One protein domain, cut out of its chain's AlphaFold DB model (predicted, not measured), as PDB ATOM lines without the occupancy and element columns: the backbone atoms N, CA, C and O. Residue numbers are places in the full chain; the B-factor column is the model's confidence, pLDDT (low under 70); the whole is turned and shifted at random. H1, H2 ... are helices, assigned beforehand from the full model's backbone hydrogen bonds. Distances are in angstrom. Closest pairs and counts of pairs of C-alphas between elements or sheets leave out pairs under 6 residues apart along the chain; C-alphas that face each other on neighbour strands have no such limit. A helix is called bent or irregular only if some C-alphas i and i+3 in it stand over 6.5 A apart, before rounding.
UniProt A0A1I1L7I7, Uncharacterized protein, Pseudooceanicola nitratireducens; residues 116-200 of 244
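AT A GLANCE: This is residues 116 to 200 of the 244 residues of an uncharacterized protein of Pseudooceanicola nitratireducens (UniProt A0A1I1L7I7). The second arm of a sharply bent helix, H4b, lies in the middle of this domain, and H1, H2 and H3 pack on it from different sides, H1 and H2 crossing it steeply. The first arm, H4a, turns off at about a right angle, and a long stretch with no named element, residues 155 to 171, runs over the outside from H3 to H4a. The printed part has 85 residues with four named helices, H1, H2, H3 and H4 in chain order, and no named strand; the class is all helix. It is compact, with a radius of gyration of the C-alphas of 12.2 A and spans of 32 by 30 by 23 A.

HOW THE PARTS SIT: The longest helix, H4, residues 172 to 198, is the hub, touching three other helices. By its hydrogen bonds it was assigned as one helix, but it is bent, with C-alphas 181 and 184 8.4 A apart. Its arms, H4a, residues 172 to 181, and H4b, residues 184 to 198, stand about perpendicular at 78 degrees. H4b touches H1, residues 118 to 128, at a steep tilt of 60 degrees, opposite ways; the closest C-alphas, of Ala 122 and Asp 187, are 5.1 A apart. H4b touches H2, residues 131 to 141, at a steep tilt of 58 degrees, the same way, with the C-alphas of Val 141 and Trp 193 closest at 5.8 A. H4b also touches H3, residues 151 to 154, where the C-alphas of Phe 153 and Gln 188 are closest at 5.4 A. H1 and H2 are close but not clearly touching, at a shallow tilt of 30 degrees, opposite ways; their closest C-alphas, of Val 125 and Met 134, are 7.3 A apart. H2 and H4a only just touch, with 3 pairs of C-alphas within 8 A, and only at their ends; the closest C-alphas, of Val 131 and Glu 172, are 5.5 A apart. H1 and H3 are apart. In H1, H2 and H4b each O i to N i+4 pair is within hydrogen-bond range; in H4a 4 of 6 are, and H3 is too short for such a pair.

IN THESE COORDINATES: H4b measures 21.1 A from C-alpha 184 to C-alpha 198, which is at (24.814, -7.582, -25.304). H4a measures 14.2 A and is itself irregular, with C-alphas 173 and 176 8.2 A apart. H1 begins with C-alpha 118 at (34.222, -6.110, -26.743) and measures 15.2 A. H2 measures 15.4 A, and H3 5.4 A, beginning with C-alpha 151 at (34.161, -2.162, -13.149).

THE WHOLE: The two C-alphas farthest apart, those of Asp 173 and Asn 199, are 33.6 A apart. The printed part has no cut. The link from H1 to H2 is tight, with 2 residues; that from H2 to H3 is short, with 9; that from H3 to H4a is long, with 17. The mean pLDDT of the printed part is 85.4, and residues 158 and 168 are under 70.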
ATOM      1  N   SER A 116      32.601  -9.196 -32.953       81.38
ATOM      2  CA  SER A 116      32.344 -10.441 -32.218       81.38
ATOM      3  C   SER A 116      32.644 -10.310 -30.725       81.38
ATOM      4  O   SER A 116      32.050 -11.038 -29.928       81.38
ATOM      5  N   ASP A 117      33.528  -9.381 -30.362       86.88
ATOM      6  CA  ASP A 117      34.076  -9.217 -29.018       86.88
ATOM      7  C   ASP A 117      34.166  -7.742 -28.595       86.88
ATOM      8  O   ASP A 117      34.226  -6.851 -29.448       86.88
ATOM      9  N   ASP A 118      34.196  -7.475 -27.285       87.94
ATOM     10  CA  ASP A 118      34.222  -6.110 -26.743       87.94
ATOM     11  C   ASP A 118      35.496  -5.346 -27.143       87.94
ATOM     12  O   ASP A 118      35.414  -4.171 -27.502       87.94
ATOM     13  N   PHE A 119      36.653  -6.013 -27.165       90.00
ATOM     14  CA  PHE A 119      37.911  -5.416 -27.626       90.00
ATOM     15  C   PHE A 119      37.881  -5.080 -29.118       90.00
ATOM     16  O   PHE A 119      38.221  -3.962 -29.503       90.00
ATOM     17  N   SER A 120      37.408  -6.017 -29.947       90.75
ATOM     18  CA  SER A 120      37.278  -5.791 -31.393       90.75
ATOM     19  C   SER A 120      36.303  -4.651 -31.713       90.75
ATOM     20  O   SER A 120      36.509  -3.889 -32.656       90.75
ATOM     21  N   PHE A 121      35.260  -4.483 -30.892       91.94
ATOM     22  CA  PHE A 121      34.338  -3.364 -31.023       91.94
ATOM     23  C   PHE A 121      35.005  -2.033 -30.670       91.94
ATOM     24  O   PHE A 121      34.861  -1.071 -31.421       91.94
ATOM     25  N   ALA A 122      35.752  -1.975 -29.566       91.19
ATOM     26  CA  ALA A 122      36.469  -0.769 -29.155       91.19
ATOM     27  C   ALA A 122      37.485  -0.310 -30.206       91.19
ATOM     28  O   ALA A 122      37.526   0.865 -30.575       91.19
ATOM     29  N   GLU A 123      38.240  -1.257 -30.760       91.94
ATOM     30  CA  GLU A 123      39.158  -0.996 -31.864       91.94
ATOM     31  C   GLU A 123      38.425  -0.416 -33.078       91.94
ATOM     32  O   GLU A 123      38.794   0.655 -33.564       91.94
ATOM     33  N   ARG A 124      37.308  -1.032 -33.479       91.31
ATOM     34  CA  ARG A 124      36.487  -0.543 -34.590       91.31
ATOM     35  C   ARG A 124      35.902   0.846 -34.337       91.31
ATOM     36  O   ARG A 124      35.816   1.642 -35.273       91.31
ATOM     37  N   VAL A 125      35.518   1.166 -33.099       90.56
ATOM     38  CA  VAL A 125      35.074   2.517 -32.727       90.56
ATOM     39  C   VAL A 125      36.207   3.516 -32.957       90.56
ATOM     40  O   VAL A 125      36.001   4.514 -33.644       90.56
ATOM     41  N   ARG A 126      37.425   3.245 -32.478       90.06
ATOM     42  CA  ARG A 126      38.567   4.153 -32.700       90.06
ATOM     43  C   ARG A 126      38.916   4.336 -34.171       90.06
ATOM     44  O   ARG A 126      39.301   5.431 -34.568       90.06
ATOM     45  N   GLU A 127      38.831   3.276 -34.964       90.00
ATOM     46  CA  GLU A 127      39.227   3.319 -36.369       90.00
ATOM     47  C   GLU A 127      38.165   3.994 -37.230       90.00
ATOM     48  O   GLU A 127      38.480   4.925 -37.971       90.00
ATOM     49  N   SER A 128      36.907   3.575 -37.086       89.12
ATOM     50  CA  SER A 128      35.841   3.894 -38.038       89.12
ATOM     51  C   SER A 128      34.860   4.963 -37.560       89.12
ATOM     52  O   SER A 128      34.243   5.604 -38.402       89.12
ATOM     53  N   TYR A 129      34.674   5.162 -36.248       89.25
ATOM     54  CA  TYR A 129      33.617   6.065 -35.776       89.25
ATOM     55  C   TYR A 129      34.071   7.530 -35.849       89.25
ATOM     56  O   TYR A 129      35.239   7.878 -35.608       89.25
ATOM     57  N   SER A 130      33.113   8.396 -36.159       89.38
ATOM     58  CA  SER A 130      33.203   9.848 -36.033       89.38
ATOM     59  C   SER A 130      33.151  10.282 -34.564       89.38
ATOM     60  O   SER A 130      32.696   9.554 -33.677       89.38
ATOM     61  N   VAL A 131      33.574  11.519 -34.287       87.25
ATOM     62  CA  VAL A 131      33.486  12.094 -32.933       87.25
ATOM     63  C   VAL A 131      32.023  12.189 -32.476       87.25
ATOM     64  O   VAL A 131      31.728  12.007 -31.296       87.25
ATOM     65  N   VAL A 132      31.091  12.433 -33.401       88.06
ATOM     66  CA  VAL A 132      29.651  12.502 -33.108       88.06
ATOM     67  C   VAL A 132      29.114  11.146 -32.649       88.06
ATOM     68  O   VAL A 132      28.407  11.080 -31.643       88.06
ATOM     69  N   GLU A 133      29.488  10.059 -33.323       89.75
ATOM     70  CA  GLU A 133      29.087   8.700 -32.937       89.75
ATOM     71  C   GLU A 133      29.695   8.287 -31.593       89.75
ATOM     72  O   GLU A 133      29.003   7.713 -30.753       89.75
ATOM     73  N   MET A 134      30.958   8.643 -31.338       89.81
ATOM     74  CA  MET A 134      31.600   8.409 -30.038       89.81
ATOM     75  C   MET A 134      30.890   9.165 -28.904       89.81
ATOM     76  O   MET A 134      30.686   8.607 -27.826       89.81
ATOM     77  N   LYS A 135      30.455  10.410 -29.147       88.31
ATOM     78  CA  LYS A 135      29.640  11.181 -28.189       88.31
ATOM     79  C   LYS A 135      28.273  10.552 -27.948       88.31
ATOM     80  O   LYS A 135      27.780  10.603 -26.825       88.31
ATOM     81  N   ALA A 136      27.632  10.026 -28.990       90.12
ATOM     82  CA  ALA A 136      26.343   9.353 -28.856       90.12
ATOM     83  C   ALA A 136      26.481   8.094 -27.989       90.12
ATOM     84  O   ALA A 136      25.724   7.918 -27.041       90.12
ATOM     85  N   LEU A 137      27.521   7.296 -28.240       91.00
ATOM     86  CA  LEU A 137      27.848   6.127 -27.434       91.00
ATOM     87  C   LEU A 137      28.096   6.498 -25.967       91.00
ATOM     88  O   LEU A 137      27.539   5.877 -25.065       91.00
ATOM     89  N   GLU A 138      28.919   7.519 -25.715       90.94
ATOM     90  CA  GLU A 138      29.188   7.989 -24.355       90.94
ATOM     91  C   GLU A 138      27.902   8.447 -23.660       90.94
ATOM     92  O   GLU A 138      27.680   8.123 -22.496       90.94
ATOM     93  N   ARG A 139      27.041   9.180 -24.373       90.38
ATOM     94  CA  ARG A 139      25.765   9.662 -23.841       90.38
ATOM     95  C   ARG A 139      24.872   8.514 -23.383       90.38
ATOM     96  O   ARG A 139      24.313   8.615 -22.297       90.38
ATOM     97  N   ASP A 140      24.786   7.442 -24.167       90.44
ATOM     98  CA  ASP A 140      24.029   6.245 -23.792       90.44
ATOM     99  C   ASP A 140      24.586   5.614 -22.506       90.44
ATOM    100  O   ASP A 140      23.829   5.289 -21.594       90.44
ATOM    101  N   VAL A 141      25.915   5.472 -22.403       89.88
ATOM    102  CA  VAL A 141      26.575   4.887 -21.217       89.88
ATOM    103  C   VAL A 141      26.405   5.762 -19.973       89.88
ATOM    104  O   VAL A 141      26.309   5.252 -18.857       89.88
ATOM    105  N   MET A 142      26.377   7.082 -20.150       89.06
ATOM    106  CA  MET A 142      26.225   8.045 -19.059       89.06
ATOM    107  C   MET A 142      24.769   8.292 -18.648       89.06
ATOM    108  O   MET A 142      24.542   9.031 -17.688       89.06
ATOM    109  N   ASP A 143      23.791   7.677 -19.321       88.81
ATOM    110  CA  ASP A 143      22.375   7.788 -18.964       88.81
ATOM    111  C   ASP A 143      22.142   7.362 -17.500       88.81
ATOM    112  O   ASP A 143      22.741   6.417 -16.973       88.81
ATOM    113  N   ALA A 144      21.229   8.060 -16.826       83.69
ATOM    114  CA  ALA A 144      20.802   7.745 -15.474       83.69
ATOM    115  C   ALA A 144      20.283   6.298 -15.341       83.69
ATOM    116  O   ALA A 144      20.502   5.644 -14.317       83.69
ATOM    117  N   ASN A 145      19.646   5.784 -16.394       85.62
ATOM    118  CA  ASN A 145      19.084   4.435 -16.429       85.62
ATOM    119  C   ASN A 145      20.096   3.362 -16.867       85.62
ATOM    120  O   ASN A 145      19.767   2.172 -16.888       85.62
ATOM    121  N   TRP A 146      21.330   3.745 -17.214       86.69
ATOM    122  CA  TRP A 146      22.348   2.796 -17.645       86.69
ATOM    123  C   TRP A 146      22.883   1.976 -16.468       86.69
ATOM    124  O   TRP A 146      23.457   2.511 -15.516       86.69
ATOM    125  N   GLN A 147      22.728   0.655 -16.530       85.81
ATOM    126  CA  GLN A 147      23.298  -0.246 -15.526       85.81
ATOM    127  C   GLN A 147      24.810  -0.386 -15.722       85.81
ATOM    128  O   GLN A 147      25.263  -0.692 -16.827       85.81
ATOM    129  N   LYS A 148      25.569  -0.226 -14.638       86.56
ATOM    130  CA  LYS A 148      27.028  -0.365 -14.621       86.56
ATOM    131  C   LYS A 148      27.416  -1.841 -14.743       86.56
ATOM    132  O   LYS A 148      26.926  -2.666 -13.971       86.56
ATOM    133  N   ARG A 149      28.281  -2.191 -15.701       85.19
ATOM    134  CA  ARG A 149      28.682  -3.595 -15.949       85.19
ATOM    135  C   ARG A 149      30.193  -3.805 -15.939       85.19
ATOM    136  O   ARG A 149      30.660  -4.832 -15.457       85.19
ATOM    137  N   LEU A 150      30.963  -2.837 -16.421       83.81
ATOM    138  CA  LEU A 150      32.418  -2.887 -16.477       83.81
ATOM    139  C   LEU A 150      33.021  -2.081 -15.324       83.81
ATOM    140  O   LEU A 150      33.076  -0.849 -15.357       83.81
ATOM    141  N   GLY A 151      33.534  -2.789 -14.315       79.25
ATOM    142  CA  GLY A 151      34.161  -2.162 -13.149       79.25
ATOM    143  C   GLY A 151      35.327  -1.237 -13.506       79.25
ATOM    144  O   GLY A 151      35.438  -0.160 -12.935       79.25
ATOM    145  N   LEU A 152      36.134  -1.597 -14.512       80.69
ATOM    146  CA  LEU A 152      37.267  -0.781 -14.973       80.69
ATOM    147  C   LEU A 152      36.850   0.606 -15.485       80.69
ATOM    148  O   LEU A 152      37.584   1.571 -15.293       80.69
ATOM    149  N   PHE A 153      35.676   0.716 -16.118       84.81
ATOM    150  CA  PHE A 153      35.175   1.985 -16.648       84.81
ATOM    151  C   PHE A 153      34.634   2.888 -15.533       84.81
ATOM    152  O   PHE A 153      34.944   4.080 -15.486       84.81
ATOM    153  N   TRP A 154      33.830   2.325 -14.627       82.12
ATOM    154  CA  TRP A 154      33.164   3.084 -13.565       82.12
ATOM    155  C   TRP A 154      34.055   3.347 -12.352       82.12
ATOM    156  O   TRP A 154      33.841   4.329 -11.648       82.12
ATOM    157  N   PHE A 155      35.066   2.515 -12.120       81.50
ATOM    158  CA  PHE A 155      35.955   2.598 -10.965       81.50
ATOM    159  C   PHE A 155      37.422   2.467 -11.399       81.50
ATOM    160  O   PHE A 155      38.088   1.480 -11.075       81.50
ATOM    161  N   PRO A 156      37.946   3.446 -12.159       76.50
ATOM    162  CA  PRO A 156      39.374   3.514 -12.435       76.50
ATOM    163  C   PRO A 156      40.171   3.704 -11.134       76.50
ATOM    164  O   PRO A 156      39.639   4.125 -10.107       76.50
ATOM    165  N   SER A 157      41.485   3.466 -11.184       70.69
ATOM    166  CA  SER A 157      42.400   3.612 -10.034       70.69
ATOM    167  C   SER A 157      42.370   4.995  -9.361       70.69
ATOM    168  O   SER A 157      42.790   5.131  -8.218       70.69
ATOM    169  N   GLN A 158      41.857   6.011 -10.059       68.94
ATOM    170  CA  GLN A 158      41.730   7.395  -9.597       68.94
ATOM    171  C   GLN A 158      40.408   7.690  -8.856       68.94
ATOM    172  O   GLN A 158      40.179   8.830  -8.457       68.94
ATOM    173  N   GLY A 159      39.542   6.690  -8.660       71.50
ATOM    174  CA  GLY A 159      38.265   6.815  -7.950       71.50
ATOM    175  C   GLY A 159      37.036   6.628  -8.844       71.50
ATOM    176  O   GLY A 159      37.140   6.518 -10.065       71.50
ATOM    177  N   ALA A 160      35.852   6.572  -8.223       77.12
ATOM    178  CA  ALA A 160      34.591   6.335  -8.923       77.12
ATOM    179  C   ALA A 160      34.271   7.452  -9.933       77.12
ATOM    180  O   ALA A 160      34.324   8.646  -9.623       77.12
ATOM    181  N   ARG A 161      33.910   7.056 -11.152       79.75
ATOM    182  CA  ARG A 161      33.549   7.959 -12.241       79.75
ATOM    183  C   ARG A 161      32.146   8.521 -12.018       79.75
ATOM    184  O   ARG A 161      31.186   7.774 -11.836       79.75
ATOM    185  N   LYS A 162      32.027   9.849 -12.077       79.75
ATOM    186  CA  LYS A 162      30.735  10.548 -12.116       79.75
ATOM    187  C   LYS A 162      30.093  10.398 -13.497       79.75
ATOM    188  O   LYS A 162      30.806  10.301 -14.495       79.75
ATOM    189  N   ARG A 163      28.758  10.407 -13.555       79.56
ATOM    190  CA  ARG A 163      27.975  10.402 -14.805       79.56
ATOM    191  C   ARG A 163      28.006  11.776 -15.472       79.56
ATOM    192  O   ARG A 163      27.012  12.491 -15.517       79.56
ATOM    193  N   GLU A 164      29.182  12.156 -15.942       80.56
ATOM    194  CA  GLU A 164      29.440  13.415 -16.629       80.56
ATOM    195  C   GLU A 164      30.132  13.092 -17.956       80.56
ATOM    196  O   GLU A 164      31.095  12.322 -17.991       80.56
ATOM    197  N   SER A 165      29.628  13.658 -19.057       78.12
ATOM    198  CA  SER A 165      30.263  13.494 -20.367       78.12
ATOM    199  C   SER A 165      31.591  14.242 -20.381       78.12
ATOM    200  O   SER A 165      31.644  15.445 -20.128       78.12
ATOM    201  N   ARG A 166      32.667  13.532 -20.714       78.50
ATOM    202  CA  ARG A 166      33.997  14.114 -20.919       78.50
ATOM    203  C   ARG A 166      34.207  14.570 -22.360       78.50
ATOM    204  O   ARG A 166      35.128  15.333 -22.627       78.50
ATOM    205  N   VAL A 167      33.347  14.135 -23.284       74.25
ATOM    206  CA  VAL A 167      33.523  14.359 -24.726       74.25
ATOM    207  C   VAL A 167      32.639  15.493 -25.273       74.25
ATOM    208  O   VAL A 167      32.832  15.934 -26.407       74.25
ATOM    209  N   GLN A 168      31.698  16.045 -24.495       68.62
ATOM    210  CA  GLN A 168      30.694  17.006 -24.989       68.62
ATOM    211  C   GLN A 168      31.267  18.232 -25.742       68.62
ATOM    212  O   GLN A 168      30.658  18.657 -26.725       68.62
ATOM    213  N   GLY A 169      32.467  18.726 -25.410       70.50
ATOM    214  CA  GLY A 169      33.064  19.936 -26.006       70.50
ATOM    215  C   GLY A 169      33.887  19.776 -27.298       70.50
ATOM    216  O   GLY A 169      34.276  20.782 -27.889       70.50
ATOM    217  N   PHE A 170      34.167  18.555 -27.770       76.06
ATOM    218  CA  PHE A 170      35.122  18.357 -28.876       76.06
ATOM    219  C   PHE A 170      34.511  18.561 -30.270       76.06
ATOM    220  O   PHE A 170      33.406  18.093 -30.541       76.06
ATOM    221  N   ARG A 171      35.236  19.239 -31.169       76.56
ATOM    222  CA  ARG A 171      34.876  19.362 -32.596       76.56
ATOM    223  C   ARG A 171      35.433  18.187 -33.398       76.56
ATOM    224  O   ARG A 171      36.458  17.620 -33.028       76.56
ATOM    225  N   GLU A 172      34.773  17.862 -34.503       77.94
ATOM    226  CA  GLU A 172      35.132  16.730 -35.364       77.94
ATOM    227  C   GLU A 172      36.526  16.875 -35.999       77.94
ATOM    228  O   GLU A 172      37.293  15.914 -36.017       77.94
ATOM    229  N   ASP A 173      36.917  18.100 -36.362       79.69
ATOM    230  CA  ASP A 173      38.231  18.423 -36.948       79.69
ATOM    231  C   ASP A 173      39.424  18.086 -36.033       79.69
ATOM    232  O   ASP A 173      40.571  18.013 -36.472       79.69
ATOM    233  N   LEU A 174      39.173  17.874 -34.737       81.50
ATOM    234  CA  LEU A 174      40.190  17.554 -33.738       81.50
ATOM    235  C   LEU A 174      40.221  16.065 -33.376       81.50
ATOM    236  O   LEU A 174      40.863  15.704 -32.388       81.50
ATOM    237  N   ARG A 175      39.588  15.189 -34.174       83.31
ATOM    238  CA  ARG A 175      39.550  13.732 -33.942       83.31
ATOM    239  C   ARG A 175      40.915  13.113 -33.592       83.31
ATOM    240  O   ARG A 175      40.954  12.358 -32.624       83.31
ATOM    241  N   PRO A 176      42.039  13.418 -34.277       85.31
ATOM    242  CA  PRO A 176      43.333  12.817 -33.933       85.31
ATOM    243  C   PRO A 176      43.817  13.206 -32.528       85.31
ATOM    244  O   PRO A 176      44.282  12.357 -31.768       85.31
ATOM    245  N   LYS A 177      43.662  14.485 -32.157       84.75
ATOM    246  CA  LYS A 177      44.018  14.985 -30.819       84.75
ATOM    247  C   LYS A 177      43.101  14.390 -29.754       84.75
ATOM    248  O   LYS A 177      43.583  13.908 -28.737       84.75
ATOM    249  N   PHE A 178      41.804  14.342 -30.045       82.31
ATOM    250  CA  PHE A 178      40.795  13.731 -29.189       82.31
ATOM    251  C   PHE A 178      41.098  12.252 -28.903       82.31
ATOM    252  O   PHE A 178      41.085  11.832 -27.748       82.31
ATOM    253  N   LEU A 179      41.443  11.472 -29.930       84.56
ATOM    254  CA  LEU A 179      41.802  10.062 -29.770       84.56
ATOM    255  C   LEU A 179      43.117   9.862 -29.024       84.56
ATOM    256  O   LEU A 179      43.257   8.862 -28.336       84.56
ATOM    257  N   THR A 180      44.070  10.786 -29.137       86.19
ATOM    258  CA  THR A 180      45.339  10.690 -28.402       86.19
ATOM    259  C   THR A 180      45.133  10.978 -26.914       86.19
ATOM    260  O   THR A 180      45.702  10.292 -26.073       86.19
ATOM    261  N   GLU A 181      44.289  11.956 -26.586       85.75
ATOM    262  CA  GLU A 181      44.020  12.373 -25.208       85.75
ATOM    263  C   GLU A 181      43.059  11.423 -24.471       85.75
ATOM    264  O   GLU A 181      43.278  11.096 -23.307       85.75
ATOM    265  N   PHE A 182      42.014  10.931 -25.148       85.44
ATOM    266  CA  PHE A 182      40.945  10.130 -24.536       85.44
ATOM    267  C   PHE A 182      40.947   8.658 -24.952       85.44
ATOM    268  O   PHE A 182      39.945   7.977 -24.739       85.44
ATOM    269  N   ARG A 183      42.044   8.138 -25.519       87.19
ATOM    270  CA  ARG A 183      42.121   6.760 -26.039       87.19
ATOM    271  C   ARG A 183      41.549   5.726 -25.072       87.19
ATOM    272  O   ARG A 183      40.570   5.054 -25.387       87.19
ATOM    273  N   ASP A 184      42.128   5.655 -23.877       87.25
ATOM    274  CA  ASP A 184      41.779   4.650 -22.872       87.25
ATOM    275  C   ASP A 184      40.346   4.838 -22.367       87.25
ATOM    276  O   ASP A 184      39.643   3.876 -22.056       87.25
ATOM    277  N   TYR A 185      39.893   6.091 -22.310       88.88
ATOM    278  CA  TYR A 185      38.534   6.428 -21.917       88.88
ATOM    279  C   TYR A 185      37.511   5.925 -22.939       88.88
ATOM    280  O   TYR A 185      36.543   5.272 -22.553       88.88
ATOM    281  N   ILE A 186      37.737   6.196 -24.228       89.69
ATOM    282  CA  ILE A 186      36.862   5.779 -25.332       89.69
ATOM    283  C   ILE A 186      36.869   4.257 -25.472       89.69
ATOM    284  O   ILE A 186      35.810   3.659 -25.665       89.69
ATOM    285  N   ASP A 187      38.028   3.615 -25.311       91.00
ATOM    286  CA  ASP A 187      38.137   2.155 -25.331       91.00
ATOM    287  C   ASP A 187      37.308   1.530 -24.206       91.00
ATOM    288  O   ASP A 187      36.522   0.616 -24.428       91.00
ATOM    289  N   GLN A 188      37.399   2.051 -22.984       90.62
ATOM    290  CA  GLN A 188      36.582   1.535 -21.887       90.62
ATOM    291  C   GLN A 188      35.090   1.878 -22.055       90.62
ATOM    292  O   GLN A 188      34.243   1.057 -21.708       90.62
ATOM    293  N   ALA A 189      34.756   3.059 -22.592       90.81
ATOM    294  CA  ALA A 189      33.374   3.484 -22.840       90.81
ATOM    295  C   ALA A 189      32.689   2.592 -23.877       90.81
ATOM    296  O   ALA A 189      31.576   2.118 -23.662       90.81
ATOM    297  N   SER A 190      33.374   2.337 -24.991       92.44
ATOM    298  CA  SER A 190      32.893   1.471 -26.069       92.44
ATOM    299  C   SER A 190      32.689   0.036 -25.598       92.44
ATOM    300  O   SER A 190      31.665  -0.563 -25.926       92.44
ATOM    301  N   ARG A 191      33.587  -0.490 -24.758       92.00
ATOM    302  CA  ARG A 191      33.427  -1.809 -24.130       92.00
ATOM    303  C   ARG A 191      32.234  -1.863 -23.181       92.00
ATOM    304  O   ARG A 191      31.445  -2.804 -23.249       92.00
ATOM    305  N   GLU A 192      32.056  -0.853 -22.333       91.31
ATOM    306  CA  GLU A 192      30.891  -0.774 -21.442       91.31
ATOM    307  C   GLU A 192      29.582  -0.712 -22.240       91.31
ATOM    308  O   GLU A 192      28.638  -1.456 -21.956       91.31
ATOM    309  N   TRP A 193      29.541   0.113 -23.289       93.06
ATOM    310  CA  TRP A 193      28.393   0.200 -24.188       93.06
ATOM    311  C   TRP A 193      28.106  -1.138 -24.868       93.06
ATOM    312  O   TRP A 193      26.963  -1.595 -24.866       93.06
ATOM    313  N   TRP A 194      29.141  -1.804 -25.388       92.44
ATOM    314  CA  TRP A 194      29.032  -3.119 -26.013       92.44
ATOM    315  C   TRP A 194      28.395  -4.142 -25.075       92.44
ATOM    316  O   TRP A 194      27.408  -4.787 -25.430       92.44
ATOM    317  N   ILE A 195      28.911  -4.252 -23.850       89.88
ATOM    318  CA  ILE A 195      28.395  -5.176 -22.834       89.88
ATOM    319  C   ILE A 195      26.941  -4.834 -22.477       89.88
ATOM    320  O   ILE A 195      26.117  -5.735 -22.275       89.88
ATOM    321  N   GLY A 196      26.587  -3.547 -22.437       89.44
ATOM    322  CA  GLY A 196      25.203  -3.112 -22.266       89.44
ATOM    323  C   GLY A 196      24.296  -3.541 -23.416       89.44
ATOM    324  O   GLY A 196      23.231  -4.112 -23.177       89.44
ATOM    325  N   GLN A 197      24.744  -3.377 -24.662       90.81
ATOM    326  CA  GLN A 197      24.013  -3.843 -25.842       90.81
ATOM    327  C   GLN A 197      23.851  -5.366 -25.852       90.81
ATOM    328  O   GLN A 197      22.757  -5.860 -26.140       90.81
ATOM    329  N   MET A 198      24.881  -6.121 -25.454       90.25
ATOM    330  CA  MET A 198      24.814  -7.582 -25.304       90.25
ATOM    331  C   MET A 198      23.790  -8.033 -24.257       90.25
ATOM    332  O   MET A 198      23.274  -9.149 -24.352       90.25
ATOM    333  N   ASN A 199      23.458  -7.159 -23.303       88.81
ATOM    334  CA  ASN A 199      22.459  -7.393 -22.267       88.81
ATOM    335  C   ASN A 199      21.091  -6.748 -22.525       88.81
ATOM    336  O   ASN A 199      20.179  -6.886 -21.703       88.81
ATOM    337  N   SER A 200      20.911  -6.089 -23.668       88.19
ATOM    338  CA  SER A 200      19.637  -5.476 -24.034       88.19
ATOM    339  C   SER A 200      18.505  -6.514 -24.127       88.19
ATOM    340  O   SER A 200      18.732  -7.684 -24.440       88.19
TER     341      SER A 200